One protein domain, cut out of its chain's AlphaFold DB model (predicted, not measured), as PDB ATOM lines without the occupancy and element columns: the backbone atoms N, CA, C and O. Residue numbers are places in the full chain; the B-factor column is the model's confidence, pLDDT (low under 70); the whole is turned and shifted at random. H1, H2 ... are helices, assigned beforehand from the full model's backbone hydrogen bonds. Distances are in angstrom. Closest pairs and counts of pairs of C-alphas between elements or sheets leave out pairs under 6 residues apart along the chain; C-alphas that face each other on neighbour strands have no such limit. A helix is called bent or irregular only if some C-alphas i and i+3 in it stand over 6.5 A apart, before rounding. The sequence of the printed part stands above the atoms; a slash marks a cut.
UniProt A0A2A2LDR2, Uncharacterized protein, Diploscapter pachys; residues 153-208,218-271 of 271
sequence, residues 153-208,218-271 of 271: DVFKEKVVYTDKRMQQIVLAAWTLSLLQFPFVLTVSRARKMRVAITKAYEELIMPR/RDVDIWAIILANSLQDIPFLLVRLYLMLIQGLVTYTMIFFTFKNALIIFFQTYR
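AT A GLANCE: This is residues 153 to 208 and 218 to 271 of the 271 residues of an uncharacterized protein of Diploscapter pachys (UniProt A0A2A2LDR2). One very long helix, H3, makes the length; the bent helix H4 folds back along its residues 169 to 191, and H5 turns again along H4's other side, while residues 195 to 208 stick out beyond. Short H1 and H2 sit where H3 begins. The class is all helix: 110 printed residues with five named helices, H1 to H5 in order, and no named strand. It is only just loose, close to extended: radius of gyration of the C-alphas 19.3 A, spans 65 by 24 by 19 A.

HOW THE PARTS SIT: Start at H1, residues 153 to 156, close but not clearly touching H2, residues 158 to 162; their closest C-alphas, Phe 155 and Tyr 161, are 5.8 A apart. H2 only just touches H3, residues 164 to 204, with 3 pairs of C-alphas within 8 A, only at the corner; the closest, Val 160 and Met 166, are 5.6 A apart. H4, residues 220 to 245, is one helix by its hydrogen bonds but bent, C-alphas 231 and 234 being 6.9 A apart, into arms H4a, 220 to 231, and H4b, 234 to 245. H3, H4a, H4b and H5, residues 252 to 270, form a bundle of neighbouring helices. H3 touches H4a at a shallow tilt of 11 degrees, opposite ways, closest at C-alphas 177 and 231, 5.1 A. H4b and H5 form a helical hairpin at a steep tilt of 39 degrees, closest at C-alphas 237 and 258, 5.9 A. H3 and H5 are apart. Every O i to N i+4 pair is within hydrogen-bond range in H2, H4a, H4b and H5, and 34 of 37 in H3; H1 is too short for one.

IN THESE COORDINATES: Find C-alpha 164 at (61.586, 11.561, -0.862); H3 runs 60.9 A from there. H4a spans 16.4 A, H4b 15.9 A and H5 26.9 A, ending at C-alpha 270, (39.762, 34.315, -20.790).

THE WHOLE: Residues 209 to 217 are not printed; C-alphas 208 and 218 are 18.5 A apart across the cut. No link printed whole is long. Mean pLDDT of the printed part is 75.9, with 23 residues under 70, among them 153 to 160.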
ATOM      1  N   ASP A 153      57.391   9.825 -16.718       60.22
ATOM      2  CA  ASP A 153      58.686  10.314 -17.222       60.22
ATOM      3  C   ASP A 153      59.429  11.236 -16.223       60.22
ATOM      4  O   ASP A 153      60.653  11.291 -16.208       60.22
ATOM      5  N   VAL A 154      58.693  11.894 -15.315       62.50
ATOM      6  CA  VAL A 154      59.231  12.745 -14.234       62.50
ATOM      7  C   VAL A 154      60.055  11.967 -13.193       62.50
ATOM      8  O   VAL A 154      61.009  12.526 -12.658       62.50
ATOM      9  N   PHE A 155      59.740  10.698 -12.896       66.19
ATOM     10  CA  PHE A 155      60.480   9.914 -11.888       66.19
ATOM     11  C   PHE A 155      61.787   9.304 -12.419       66.19
ATOM     12  O   PHE A 155      62.578   8.775 -11.638       66.19
ATOM     13  N   LYS A 156      62.062   9.405 -13.727       63.28
ATOM     14  CA  LYS A 156      63.353   8.995 -14.312       63.28
ATOM     15  C   LYS A 156      64.501   9.944 -13.929       63.28
ATOM     16  O   LYS A 156      65.668   9.585 -14.056       63.28
ATOM     17  N   GLU A 157      64.176  11.141 -13.452       65.75
ATOM     18  CA  GLU A 157      65.131  12.218 -13.199       65.75
ATOM     19  C   GLU A 157      65.834  12.065 -11.846       65.75
ATOM     20  O   GLU A 157      65.183  11.893 -10.810       65.75
ATOM     21  N   LYS A 158      67.173  12.180 -11.833       63.91
ATOM     22  CA  LYS A 158      68.000  11.891 -10.640       63.91
ATOM     23  C   LYS A 158      67.585  12.676  -9.402       63.91
ATOM     24  O   LYS A 158      67.552  12.128  -8.304       63.91
ATOM     25  N   VAL A 159      67.225  13.943  -9.583       65.81
ATOM     26  CA  VAL A 159      66.784  14.815  -8.488       65.81
ATOM     27  C   VAL A 159      65.467  14.327  -7.866       65.81
ATOM     28  O   VAL A 159      65.263  14.459  -6.661       65.81
ATOM     29  N   VAL A 160      64.581  13.731  -8.668       69.81
ATOM     30  CA  VAL A 160      63.244  13.312  -8.228       69.81
ATOM     31  C   VAL A 160      63.291  11.959  -7.521       69.81
ATOM     32  O   VAL A 160      62.680  11.823  -6.463       69.81
ATOM     33  N   TYR A 161      64.038  10.970  -8.032       70.88
ATOM     34  CA  TYR A 161      64.140   9.677  -7.338       70.88
ATOM     35  C   TYR A 161      65.045   9.719  -6.092       70.88
ATOM     36  O   TYR A 161      64.918   8.842  -5.242       70.88
ATOM     37  N   THR A 162      65.899  10.739  -5.930       72.50
ATOM     38  CA  THR A 162      66.753  10.886  -4.731       72.50
ATOM     39  C   THR A 162      66.019  11.552  -3.555       72.50
ATOM     40  O   THR A 162      66.160  11.115  -2.415       72.50
ATOM     41  N   ASP A 163      65.210  12.597  -3.785       80.50
ATOM     42  CA  ASP A 163      64.506  13.294  -2.694       80.50
ATOM     43  C   ASP A 163      63.088  12.735  -2.461       80.50
ATOM     44  O   ASP A 163      62.154  12.955  -3.238       80.50
ATOM     45  N   LYS A 164      62.893  12.071  -1.314       79.44
ATOM     46  CA  LYS A 164      61.586  11.561  -0.862       79.44
ATOM     47  C   LYS A 164      60.501  12.645  -0.773       79.44
ATOM     48  O   LYS A 164      59.332  12.348  -1.026       79.44
ATOM     49  N   ARG A 165      60.849  13.898  -0.456       80.25
ATOM     50  CA  ARG A 165      59.894  15.023  -0.431       80.25
ATOM     51  C   ARG A 165      59.423  15.368  -1.839       80.25
ATOM     52  O   ARG A 165      58.241  15.649  -2.032       80.25
ATOM     53  N   MET A 166      60.319  15.302  -2.822       78.88
ATOM     54  CA  MET A 166      59.980  15.516  -4.229       78.88
ATOM     55  C   MET A 166      59.062  14.414  -4.754       78.88
ATOM     56  O   MET A 166      58.054  14.730  -5.386       78.88
ATOM     57  N   GLN A 167      59.324  13.149  -4.406       81.12
ATOM     58  CA  GLN A 167      58.422  12.032  -4.726       81.12
ATOM     59  C   GLN A 167      57.010  12.286  -4.192       81.12
ATOM     60  O   GLN A 167      56.043  12.246  -4.951       81.12
ATOM     61  N   GLN A 168      56.893  12.634  -2.906       84.31
ATOM     62  CA  GLN A 168      55.608  12.943  -2.272       84.31
ATOM     63  C   GLN A 168      54.890  14.129  -2.930       84.31
ATOM     64  O   GLN A 168      53.681  14.062  -3.129       84.31
ATOM     65  N   ILE A 169      55.603  15.196  -3.308       85.50
ATOM     66  CA  ILE A 169      55.013  16.368  -3.976       85.50
ATOM     67  C   ILE A 169      54.484  16.012  -5.377       85.50
ATOM     68  O   ILE A 169      53.366  16.399  -5.722       85.50
ATOM     69  N   VAL A 170      55.244  15.251  -6.174       83.12
ATOM     70  CA  VAL A 170      54.817  14.821  -7.520       83.12
ATOM     71  C   VAL A 170      53.622  13.863  -7.428       83.12
ATOM     72  O   VAL A 170      52.629  14.054  -8.134       83.12
ATOM     73  N   LEU A 171      53.670  12.880  -6.521       84.12
ATOM     74  CA  LEU A 171      52.576  11.929  -6.284       84.12
ATOM     75  C   LEU A 171      51.320  12.616  -5.712       84.12
ATOM     76  O   LEU A 171      50.197  12.263  -6.089       84.12
ATOM     77  N   ALA A 172      51.482  13.640  -4.867       86.31
ATOM     78  CA  ALA A 172      50.385  14.479  -4.383       86.31
ATOM     79  C   ALA A 172      49.734  15.273  -5.518       86.31
ATOM     80  O   ALA A 172      48.513  15.227  -5.656       86.31
ATOM     81  N   ALA A 173      50.525  15.940  -6.367       83.69
ATOM     82  CA  ALA A 173      50.014  16.657  -7.534       83.69
ATOM     83  C   ALA A 173      49.282  15.717  -8.509       83.69
ATOM     84  O   ALA A 173      48.194  16.045  -8.984       83.69
ATOM     85  N   TRP A 174      49.816  14.512  -8.740       84.75
ATOM     86  CA  TRP A 174      49.144  13.490  -9.543       84.75
ATOM     87  C   TRP A 174      47.812  13.042  -8.926       84.75
ATOM     88  O   TRP A 174      46.786  13.052  -9.608       84.75
ATOM     89  N   THR A 175      47.789  12.726  -7.629       86.94
ATOM     90  CA  THR A 175      46.567  12.293  -6.924       86.94
ATOM     91  C   THR A 175      45.502  13.393  -6.928       86.94
ATOM     92  O   THR A 175      44.332  13.130  -7.207       86.94
ATOM     93  N   LEU A 176      45.914  14.642  -6.695       86.19
ATOM     94  CA  LEU A 176      45.061  15.827  -6.769       86.19
ATOM     95  C   LEU A 176      44.466  15.997  -8.177       86.19
ATOM     96  O   LEU A 176      43.272  16.268  -8.309       86.19
ATOM     97  N   SER A 177      45.248  15.707  -9.221       82.19
ATOM     98  CA  SER A 177      44.773  15.734 -10.607       82.19
ATOM     99  C   SER A 177      43.745  14.650 -10.937       82.19
ATOM    100  O   SER A 177      42.904  14.877 -11.803       82.19
ATOM    101  N   LEU A 178      43.733  13.507 -10.241       81.94
ATOM    102  CA  LEU A 178      42.676  12.500 -10.401       81.94
ATOM    103  C   LEU A 178      41.354  12.943  -9.761       81.94
ATOM    104  O   LEU A 178      40.280  12.609 -10.271       81.94
ATOM    105  N   LEU A 179      41.408  13.741  -8.688       83.31
ATOM    106  CA  LEU A 179      40.209  14.287  -8.044       83.31
ATOM    107  C   LEU A 179      39.415  15.219  -8.970       83.31
ATOM    108  O   LEU A 179      38.218  15.410  -8.738       83.31
ATOM    109  N   GLN A 180      40.011  15.714 -10.064       79.88
ATOM    110  CA  GLN A 180      39.271  16.430 -11.107       79.88
ATOM    111  C   GLN A 180      38.037  15.635 -11.568       79.88
ATOM    112  O   GLN A 180      36.975  16.217 -11.761       79.88
ATOM    113  N   PHE A 181      38.131  14.306 -11.718       80.25
ATOM    114  CA  PHE A 181      37.082  13.530 -12.378       80.25
ATOM    115  C   PHE A 181      35.803  13.431 -11.522       80.25
ATOM    116  O   PHE A 181      34.740  13.796 -12.037       80.25
ATOM    117  N   PRO A 182      35.847  13.065 -10.219       81.19
ATOM    118  CA  PRO A 182      34.686  13.171  -9.331       81.19
ATOM    119  C   PRO A 182      34.019  14.557  -9.322       81.19
ATOM    120  O   PRO A 182      32.784  14.652  -9.338       81.19
ATOM    121  N   PHE A 183      34.813  15.632  -9.317       78.38
ATOM    122  CA  PHE A 183      34.315  17.005  -9.196       78.38
ATOM    123  C   PHE A 183      33.794  17.594 -10.522       78.38
ATOM    124  O   PHE A 183      32.708  18.175 -10.553       78.38
ATOM    125  N   VAL A 184      34.472  17.373 -11.648       75.38
ATOM    126  CA  VAL A 184      34.014  17.799 -12.983       75.38
ATOM    127  C   VAL A 184      32.735  17.060 -13.387       75.38
ATOM    128  O   VAL A 184      31.812  17.682 -13.924       75.38
ATOM    129  N   LEU A 185      32.615  15.762 -13.080       70.88
ATOM    130  CA  LEU A 185      31.377  14.999 -13.305       70.88
ATOM    131  C   LEU A 185      30.214  15.540 -12.460       70.88
ATOM    132  O   LEU A 185      29.096  15.679 -12.965       70.88
ATOM    133  N   THR A 186      30.491  15.895 -11.202       72.50
ATOM    134  CA  THR A 186      29.541  16.543 -10.285       72.50
ATOM    135  C   THR A 186      29.004  17.849 -10.867       72.50
ATOM    136  O   THR A 186      27.791  18.011 -11.023       72.50
ATOM    137  N   VAL A 187      29.897  18.760 -11.259       73.00
ATOM    138  CA  VAL A 187      29.510  20.075 -11.786       73.00
ATOM    139  C   VAL A 187      28.809  19.952 -13.147       73.00
ATOM    140  O   VAL A 187      27.808  20.626 -13.400       73.00
ATOM    141  N   SER A 188      29.238  19.014 -13.993       70.19
ATOM    142  CA  SER A 188      28.600  18.744 -15.290       70.19
ATOM    143  C   SER A 188      27.164  18.219 -15.156       70.19
ATOM    144  O   SER A 188      26.285  18.628 -15.920       70.19
ATOM    145  N   ARG A 189      26.892  17.332 -14.185       70.06
ATOM    146  CA  ARG A 189      25.529  16.845 -13.897       70.06
ATOM    147  C   ARG A 189      24.659  17.948 -13.284       70.06
ATOM    148  O   ARG A 189      23.525  18.131 -13.733       70.06
ATOM    149  N   ALA A 190      25.209  18.740 -12.362       69.31
ATOM    150  CA  ALA A 190      24.547  19.916 -11.795       69.31
ATOM    151  C   ALA A 190      24.105  20.925 -12.873       69.31
ATOM    152  O   ALA A 190      22.947  21.354 -12.881       69.31
ATOM    153  N   ARG A 191      24.995  21.252 -13.825       69.81
ATOM    154  CA  ARG A 191      24.701  22.129 -14.971       69.81
ATOM    155  C   ARG A 191      23.556  21.576 -15.821       69.81
ATOM    156  O   ARG A 191      22.592  22.294 -16.074       69.81
ATOM    157  N   LYS A 192      23.617  20.298 -16.219       71.12
ATOM    158  CA  LYS A 192      22.560  19.656 -17.028       71.12
ATOM    159  C   LYS A 192      21.192  19.711 -16.343       71.12
ATOM    160  O   LYS A 192      20.206  20.040 -16.998       71.12
ATOM    161  N   MET A 193      21.140  19.454 -15.034       66.69
ATOM    162  CA  MET A 193      19.894  19.534 -14.268       66.69
ATOM    163  C   MET A 193      19.334  20.964 -14.231       66.69
ATOM    164  O   MET A 193      18.140  21.150 -14.445       66.69
ATOM    165  N   ARG A 194      20.187  21.981 -14.030       66.88
ATOM    166  CA  ARG A 194      19.767  23.393 -14.078       66.88
ATOM    167  C   ARG A 194      19.246  23.802 -15.455       66.88
ATOM    168  O   ARG A 194      18.195  24.420 -15.520       66.88
ATOM    169  N   VAL A 195      19.919  23.423 -16.545       69.00
ATOM    170  CA  VAL A 195      19.474  23.756 -17.914       69.00
ATOM    171  C   VAL A 195      18.120  23.119 -18.242       69.00
ATOM    172  O   VAL A 195      17.278  23.780 -18.845       69.00
ATOM    173  N   ALA A 196      17.881  21.872 -17.823       69.81
ATOM    174  CA  ALA A 196      16.579  21.221 -17.991       69.81
ATOM    175  C   ALA A 196      15.464  21.960 -17.230       69.81
ATOM    176  O   ALA A 196      14.390  22.186 -17.782       69.81
ATOM    177  N   ILE A 197      15.750  22.398 -15.998       70.00
ATOM    178  CA  ILE A 197      14.839  23.224 -15.196       70.00
ATOM    179  C   ILE A 197      14.565  24.560 -15.905       70.00
ATOM    180  O   ILE A 197      13.406  24.874 -16.157       70.00
ATOM    181  N   THR A 198      15.598  25.325 -16.279       71.62
ATOM    182  CA  THR A 198      15.428  26.637 -16.928       71.62
ATOM    183  C   THR A 198      14.590  26.540 -18.199       71.62
ATOM    184  O   THR A 198      13.666  27.331 -18.350       71.62
ATOM    185  N   LYS A 199      14.837  25.542 -19.062       70.88
ATOM    186  CA  LYS A 199      14.036  25.328 -20.278       70.88
ATOM    187  C   LYS A 199      12.561  25.070 -19.971       70.88
ATOM    188  O   LYS A 199      11.714  25.717 -20.570       70.88
ATOM    189  N   ALA A 200      12.255  24.203 -19.004       71.25
ATOM    190  CA  ALA A 200      10.873  23.929 -18.610       71.25
ATOM    191  C   ALA A 200      10.163  25.173 -18.032       71.25
ATOM    192  O   ALA A 200       8.979  25.378 -18.276       71.25
ATOM    193  N   TYR A 201      10.873  26.036 -17.294       70.06
ATOM    194  CA  TYR A 201      10.320  27.309 -16.809       70.06
ATOM    195  C   TYR A 201      10.145  28.356 -17.926       70.06
ATOM    196  O   TYR A 201       9.174  29.114 -17.903       70.06
ATOM    197  N   GLU A 202      11.065  28.404 -18.892       68.75
ATOM    198  CA  GLU A 202      11.034  29.315 -20.047       68.75
ATOM    199  C   GLU A 202       9.914  28.943 -21.037       68.75
ATOM    200  O   GLU A 202       9.245  29.826 -21.565       68.75
ATOM    201  N   GLU A 203       9.634  27.646 -21.194       68.81
ATOM    202  CA  GLU A 203       8.512  27.105 -21.973       68.81
ATOM    203  C   GLU A 203       7.137  27.362 -21.315       68.81
ATOM    204  O   GLU A 203       6.119  27.380 -22.008       68.81
ATOM    205  N   LEU A 204       7.088  27.606 -19.996       71.62
ATOM    206  CA  LEU A 204       5.834  27.734 -19.239       71.62
ATOM    207  C   LEU A 204       5.409  29.165 -18.837       71.62
ATOM    208  O   LEU A 204       4.205  29.360 -18.663       71.62
ATOM    209  N   ILE A 205       6.318  30.131 -18.575       71.25
ATOM    210  CA  ILE A 205       5.973  31.283 -17.690       71.25
ATOM    211  C   ILE A 205       6.201  32.737 -18.192       71.25
ATOM    212  O   ILE A 205       5.219  33.480 -18.215       71.25
ATOM    213  N   MET A 206       7.420  33.238 -18.477       64.12
ATOM    214  CA  MET A 206       7.671  34.711 -18.557       64.12
ATOM    215  C   MET A 206       8.764  35.162 -19.556       64.12
ATOM    216  O   MET A 206       9.765  34.465 -19.711       64.12
ATOM    217  N   PRO A 207       8.658  36.377 -20.152       54.47
ATOM    218  CA  PRO A 207       9.699  36.970 -20.992       54.47
ATOM    219  C   PRO A 207      10.950  37.396 -20.200       54.47
ATOM    220  O   PRO A 207      10.891  37.864 -19.062       54.47
ATOM    221  N   ARG A 208      12.095  37.267 -20.877       60.31
ATOM    222  CA  ARG A 208      13.487  37.524 -20.460       60.31
ATOM    223  C   ARG A 208      13.693  38.671 -19.446       60.31
ATOM    224  O   ARG A 208      13.750  39.845 -19.812       60.31
ATOM    225  N   ARG A 218      28.072  34.140  -9.623       56.47
ATOM    226  CA  ARG A 218      27.397  32.931  -9.120       56.47
ATOM    227  C   ARG A 218      27.278  31.841 -10.186       56.47
ATOM    228  O   ARG A 218      26.702  30.786  -9.902       56.47
ATOM    229  N   ASP A 219      27.766  32.087 -11.399       67.56
ATOM    230  CA  ASP A 219      27.617  31.118 -12.464       67.56
ATOM    231  C   ASP A 219      28.493  29.901 -12.166       67.56
ATOM    232  O   ASP A 219      29.679  29.999 -11.836       67.56
ATOM    233  N   VAL A 220      27.871  28.726 -12.224       65.56
ATOM    234  CA  VAL A 220      28.492  27.458 -11.805       65.56
ATOM    235  C   VAL A 220      29.694  27.127 -12.692       65.56
ATOM    236  O   VAL A 220      30.580  26.375 -12.296       65.56
ATOM    237  N   ASP A 221      29.742  27.735 -13.871       71.38
ATOM    238  CA  ASP A 221      30.749  27.539 -14.896       71.38
ATOM    239  C   ASP A 221      32.099  28.157 -14.517       71.38
ATOM    240  O   ASP A 221      33.120  27.505 -14.728       71.38
ATOM    241  N   ILE A 222      32.120  29.320 -13.855       75.69
ATOM    242  CA  ILE A 222      33.364  29.913 -13.333       75.69
ATOM    243  C   ILE A 222      33.927  29.036 -12.209       75.69
ATOM    244  O   ILE A 222      35.108  28.694 -12.215       75.69
ATOM    245  N   TRP A 223      33.074  28.579 -11.288       75.81
ATOM    246  CA  TRP A 223      33.486  27.661 -10.222       75.81
ATOM    247  C   TRP A 223      33.937  26.294 -10.759       75.81
ATOM    248  O   TRP A 223      34.844  25.693 -10.188       75.81
ATOM    249  N   ALA A 224      33.378  25.825 -11.882       75.00
ATOM    250  CA  ALA A 224      33.848  24.633 -12.589       75.00
ATOM    251  C   ALA A 224      35.279  24.808 -13.124       75.00
ATOM    252  O   ALA A 224      36.109  23.918 -12.950       75.00
ATOM    253  N   ILE A 225      35.547  25.950 -13.767       77.75
ATOM    254  CA  ILE A 225      36.844  26.286 -14.371       77.75
ATOM    255  C   ILE A 225      37.907  26.472 -13.283       77.75
ATOM    256  O   ILE A 225      38.980  25.883 -13.374       77.75
ATOM    257  N   ILE A 226      37.593  27.213 -12.214       80.44
ATOM    258  CA  ILE A 226      38.481  27.365 -11.051       80.44
ATOM    259  C   ILE A 226      38.815  25.990 -10.461       80.44
ATOM    260  O   ILE A 226      39.987  25.678 -10.279       80.44
ATOM    261  N   LEU A 227      37.812  25.137 -10.228       79.44
ATOM    262  CA  LEU A 227      38.015  23.813  -9.638       79.44
ATOM    263  C   LEU A 227      38.847  22.880 -10.537       79.44
ATOM    264  O   LEU A 227      39.688  22.145 -10.025       79.44
ATOM    265  N   ALA A 228      38.663  22.932 -11.860       76.44
ATOM    266  CA  ALA A 228      39.486  22.185 -12.813       76.44
ATOM    267  C   ALA A 228      40.946  22.677 -12.815       76.44
ATOM    268  O   ALA A 228      41.861  21.882 -12.592       76.44
ATOM    269  N   ASN A 229      41.160  23.991 -12.958       79.38
ATOM    270  CA  ASN A 229      42.486  24.613 -12.916       79.38
ATOM    271  C   ASN A 229      43.220  24.309 -11.595       79.38
ATOM    272  O   ASN A 229      44.401  23.964 -11.615       79.38
ATOM    273  N   SER A 230      42.531  24.399 -10.451       77.69
ATOM    274  CA  SER A 230      43.109  24.148  -9.122       77.69
ATOM    275  C   SER A 230      43.470  22.685  -8.862       77.69
ATOM    276  O   SER A 230      44.415  22.434  -8.118       77.69
ATOM    277  N   LEU A 231      42.735  21.726  -9.435       76.00
ATOM    278  CA  LEU A 231      42.992  20.298  -9.220       76.00
ATOM    279  C   LEU A 231      44.003  19.714 -10.213       76.00
ATOM    280  O   LEU A 231      44.768  18.831  -9.837       76.00
ATOM    281  N   GLN A 232      44.024  20.193 -11.460       77.25
ATOM    282  CA  GLN A 232      44.829  19.606 -12.534       77.25
ATOM    283  C   GLN A 232      45.993  20.503 -12.968       77.25
ATOM    284  O   GLN A 232      47.156  20.154 -12.759       77.25
ATOM    285  N   ASP A 233      45.699  21.636 -13.608       77.44
ATOM    286  CA  ASP A 233      46.721  22.355 -14.371       77.44
ATOM    287  C   ASP A 233      47.693  23.136 -13.477       77.44
ATOM    288  O   ASP A 233      48.898  23.116 -13.740       77.44
ATOM    289  N   ILE A 234      47.209  23.750 -12.389       81.75
ATOM    290  CA  ILE A 234      48.041  24.502 -11.435       81.75
ATOM    291  C   ILE A 234      49.017  23.585 -10.671       81.75
ATOM    292  O   ILE A 234      50.208  23.904 -10.672       81.75
ATOM    293  N   PRO A 235      48.611  22.445 -10.066       82.06
ATOM    294  CA  PRO A 235      49.545  21.554  -9.372       82.06
ATOM    295  C   PRO A 235      50.686  21.059 -10.269       82.06
ATOM    296  O   PRO A 235      51.852  21.158  -9.888       82.06
ATOM    297  N   PHE A 236      50.385  20.599 -11.489       77.25
ATOM    298  CA  PHE A 236      51.427  20.167 -12.426       77.25
ATOM    299  C   PHE A 236      52.309  21.319 -12.921       77.25
ATOM    300  O   PHE A 236      53.508  21.116 -13.120       77.25
ATOM    301  N   LEU A 237      51.750  22.520 -13.109       80.00
ATOM    302  CA  LEU A 237      52.525  23.702 -13.482       80.00
ATOM    303  C   LEU A 237      53.505  24.096 -12.366       80.00
ATOM    304  O   LEU A 237      54.678  24.315 -12.652       80.00
ATOM    305  N   LEU A 238      53.054  24.129 -11.109       83.38
ATOM    306  CA  LEU A 238      53.890  24.466  -9.951       83.38
ATOM    307  C   LEU A 238      55.021  23.453  -9.741       83.38
ATOM    308  O   LEU A 238      56.162  23.858  -9.534       83.38
ATOM    309  N   VAL A 239      54.733  22.152  -9.852       81.50
ATOM    310  CA  VAL A 239      55.753  21.095  -9.737       81.50
ATOM    311  C   VAL A 239      56.809  21.217 -10.839       81.50
ATOM    312  O   VAL A 239      58.002  21.196 -10.542       81.50
ATOM    313  N   ARG A 240      56.402  21.417 -12.103       80.69
ATOM    314  CA  ARG A 240      57.350  21.626 -13.214       80.69
ATOM    315  C   ARG A 240      58.150  22.916 -13.061       80.69
ATOM    316  O   ARG A 240      59.351  22.911 -13.306       80.69
ATOM    317  N   LEU A 241      57.515  24.006 -12.633       82.38
ATOM    318  CA  LEU A 241      58.194  25.284 -12.425       82.38
ATOM    319  C   LEU A 241      59.220  25.194 -11.289       82.38
ATOM    320  O   LEU A 241      60.324  25.711 -11.430       82.38
ATOM    321  N   TYR A 242      58.901  24.485 -10.204       84.38
ATOM    322  CA  TYR A 242      59.847  24.205  -9.124       84.38
ATOM    323  C   TYR A 242      61.045  23.371  -9.616       84.38
ATOM    324  O   TYR A 242      62.191  23.716  -9.327       84.38
ATOM    325  N   LEU A 243      60.801  22.316 -10.404       79.25
ATOM    326  CA  LEU A 243      61.863  21.492 -11.001       79.25
ATOM    327  C   LEU A 243      62.782  22.312 -11.926       79.25
ATOM    328  O   LEU A 243      64.001  22.217 -11.817       79.25
ATOM    329  N   MET A 244      62.219  23.169 -12.779       81.56
ATOM    330  CA  MET A 244      63.009  24.006 -13.688       81.56
ATOM    331  C   MET A 244      63.775  25.126 -12.967       81.56
ATOM    332  O   MET A 244      64.945  25.343 -13.267       81.56
ATOM    333  N   LEU A 245      63.139  25.846 -12.031       82.12
ATOM    334  CA  LEU A 245      63.726  27.045 -11.412       82.12
ATOM    335  C   LEU A 245      64.624  26.755 -10.203       82.12
ATOM    336  O   LEU A 245      65.606  27.463 -10.007       82.12
ATOM    337  N   ILE A 246      64.277  25.765  -9.375       80.56
ATOM    338  CA  ILE A 246      65.000  25.471  -8.124       80.56
ATOM    339  C   ILE A 246      65.985  24.322  -8.318       80.56
ATOM    340  O   ILE A 246      67.110  24.393  -7.839       80.56
ATOM    341  N   GLN A 247      65.572  23.277  -9.040       76.50
ATOM    342  CA  GLN A 247      66.404  22.093  -9.281       76.50
ATOM    343  C   GLN A 247      67.218  22.182 -10.585       76.50
ATOM    344  O   GLN A 247      67.961  21.258 -10.908       76.50
ATOM    345  N   GLY A 248      67.080  23.276 -11.347       74.94
ATOM    346  CA  GLY A 248      67.808  23.517 -12.600       74.94
ATOM    347  C   GLY A 248      67.465  22.552 -13.741       74.94
ATOM    348  O   GLY A 248      68.160  22.530 -14.757       74.94
ATOM    349  N   LEU A 249      66.414  21.741 -13.593       72.88
ATOM    350  CA  LEU A 249      66.093  20.663 -14.518       72.88
ATOM    351  C   LEU A 249      65.252  21.182 -15.689       72.88
ATOM    352  O   LEU A 249      64.022  21.203 -15.641       72.88
ATOM    353  N   VAL A 250      65.933  21.613 -16.748       76.19
ATOM    354  CA  VAL A 250      65.324  22.279 -17.905       76.19
ATOM    355  C   VAL A 250      65.419  21.387 -19.149       76.19
ATOM    356  O   VAL A 250      66.306  21.535 -19.987       76.19
ATOM    357  N   THR A 251      64.486  20.441 -19.280       78.44
ATOM    358  CA  THR A 251      64.326  19.593 -20.476       78.44
ATOM    359  C   THR A 251      63.274  20.154 -21.440       78.44
ATOM    360  O   THR A 251      62.294  20.783 -21.030       78.44
ATOM    361  N   TYR A 252      63.445  19.905 -22.745       76.94
ATOM    362  CA  TYR A 252      62.529  20.381 -23.798       76.94
ATOM    363  C   TYR A 252      61.066  19.983 -23.537       76.94
ATOM    364  O   TYR A 252      60.156  20.800 -23.689       76.94
ATOM    365  N   THR A 253      60.842  18.748 -23.080       75.00
ATOM    366  CA  THR A 253      59.519  18.232 -22.706       75.00
ATOM    367  C   THR A 253      58.909  19.022 -21.545       75.00
ATOM    368  O   THR A 253      57.748  19.427 -21.639       75.00
ATOM    369  N   MET A 254      59.670  19.320 -20.483       75.38
ATOM    370  CA  MET A 254      59.173  20.126 -19.360       75.38
ATOM    371  C   MET A 254      58.840  21.564 -19.765       75.38
ATOM    372  O   MET A 254      57.774  22.051 -19.376       75.38
ATOM    373  N   ILE A 255      59.668  22.219 -20.587       81.44
ATOM    374  CA  ILE A 255      59.364  23.560 -21.121       81.44
ATOM    375  C   ILE A 255      58.061  23.515 -21.930       81.44
ATOM    376  O   ILE A 255      57.130  24.276 -21.651       81.44
ATOM    377  N   PHE A 256      57.963  22.597 -22.898       81.56
ATOM    378  CA  PHE A 256      56.801  22.470 -23.779       81.56
ATOM    379  C   PHE A 256      55.504  22.224 -22.994       81.56
ATOM    380  O   PHE A 256      54.512  22.928 -23.197       81.56
ATOM    381  N   PHE A 257      55.507  21.273 -22.054       78.81
ATOM    382  CA  PHE A 257      54.330  20.993 -21.232       78.81
ATOM    383  C   PHE A 257      53.992  22.128 -20.254       78.81
ATOM    384  O   PHE A 257      52.815  22.324 -19.949       78.81
ATOM    385  N   THR A 258      54.976  22.900 -19.789       83.12
ATOM    386  CA  THR A 258      54.733  24.096 -18.961       83.12
ATOM    387  C   THR A 258      54.030  25.180 -19.774       83.12
ATOM    388  O   THR A 258      52.976  25.653 -19.356       83.12
ATOM    389  N   PHE A 259      54.537  25.518 -20.966       85.25
ATOM    390  CA  PHE A 259      53.883  26.485 -21.855       85.25
ATOM    391  C   PHE A 259      52.489  26.024 -22.289       85.25
ATOM    392  O   PHE A 259      51.551  26.818 -22.259       85.25
ATOM    393  N   LYS A 260      52.318  24.737 -22.622       78.88
ATOM    394  CA  LYS A 260      51.007  24.163 -22.953       78.88
ATOM    395  C   LYS A 260      50.010  24.334 -21.803       78.88
ATOM    396  O   LYS A 260      48.911  24.828 -22.037       78.88
ATOM    397  N   ASN A 261      50.386  23.972 -20.574       81.06
ATOM    398  CA  ASN A 261      49.513  24.116 -19.407       81.06
ATOM    399  C   ASN A 261      49.217  25.596 -19.091       81.06
ATOM    400  O   ASN A 261      48.070  25.938 -18.817       81.06
ATOM    401  N   ALA A 262      50.209  26.486 -19.194       84.31
ATOM    402  CA  ALA A 262      50.014  27.922 -18.992       84.31
ATOM    403  C   ALA A 262      49.044  28.534 -20.023       84.31
ATOM    404  O   ALA A 262      48.156  29.299 -19.648       84.31
ATOM    405  N   LEU A 263      49.157  28.151 -21.301       85.44
ATOM    406  CA  LEU A 263      48.219  28.560 -22.352       85.44
ATOM    407  C   LEU A 263      46.809  28.008 -22.112       85.44
ATOM    408  O   LEU A 263      45.839  28.737 -22.297       85.44
ATOM    409  N   ILE A 264      46.679  26.754 -21.666       83.75
ATOM    410  CA  ILE A 264      45.381  26.159 -21.316       83.75
ATOM    411  C   ILE A 264      44.711  26.952 -20.184       83.75
ATOM    412  O   ILE A 264      43.561  27.356 -20.347       83.75
ATOM    413  N   ILE A 265      45.425  27.249 -19.091       83.25
ATOM    414  CA  ILE A 265      44.902  28.068 -17.983       83.25
ATOM    415  C   ILE A 265      44.507  29.464 -18.485       83.25
ATOM    416  O   ILE A 265      43.418  29.944 -18.167       83.25
ATOM    417  N   PHE A 266      45.354  30.108 -19.296       84.06
ATOM    418  CA  PHE A 266      45.088  31.438 -19.851       84.06
ATOM    419  C   PHE A 266      43.812  31.454 -20.708       84.06
ATOM    420  O   PHE A 266      42.920  32.264 -20.461       84.06
ATOM    421  N   PHE A 267      43.670  30.518 -21.653       81.38
ATOM    422  CA  PHE A 267      42.478  30.424 -22.500       81.38
ATOM    423  C   PHE A 267      41.218  30.021 -21.724       81.38
ATOM    424  O   PHE A 267      40.144  30.527 -22.036       81.38
ATOM    425  N   GLN A 268      41.324  29.160 -20.706       78.69
ATOM    426  CA  GLN A 268      40.192  28.834 -19.830       78.69
ATOM    427  C   GLN A 268      39.758  30.028 -18.967       78.69
ATOM    428  O   GLN A 268      38.570  30.172 -18.701       78.69
ATOM    429  N   THR A 269      40.697  30.881 -18.547       75.06
ATOM    430  CA  THR A 269      40.427  32.076 -17.722       75.06
ATOM    431  C   THR A 269      39.909  33.256 -18.553       75.06
ATOM    432  O   THR A 269      39.190  34.103 -18.036       75.06
ATOM    433  N   TYR A 270      40.255  33.312 -19.840       79.12
ATOM    434  CA  TYR A 270      39.762  34.315 -20.790       79.12
ATOM    435  C   TYR A 270      38.299  34.086 -21.231       79.12
ATOM    436  O   TYR A 270      37.682  34.998 -21.778       79.12
ATOM    437  N   ARG A 271      37.763  32.874 -21.033       67.06
ATOM    438  CA  ARG A 271      36.483  32.404 -21.589       67.06
ATOM    439  C   ARG A 271      35.256  32.739 -20.737       67.06
ATOM    440  O   ARG A 271      34.235  33.109 -21.357       67.06
TER     441      ARG A 271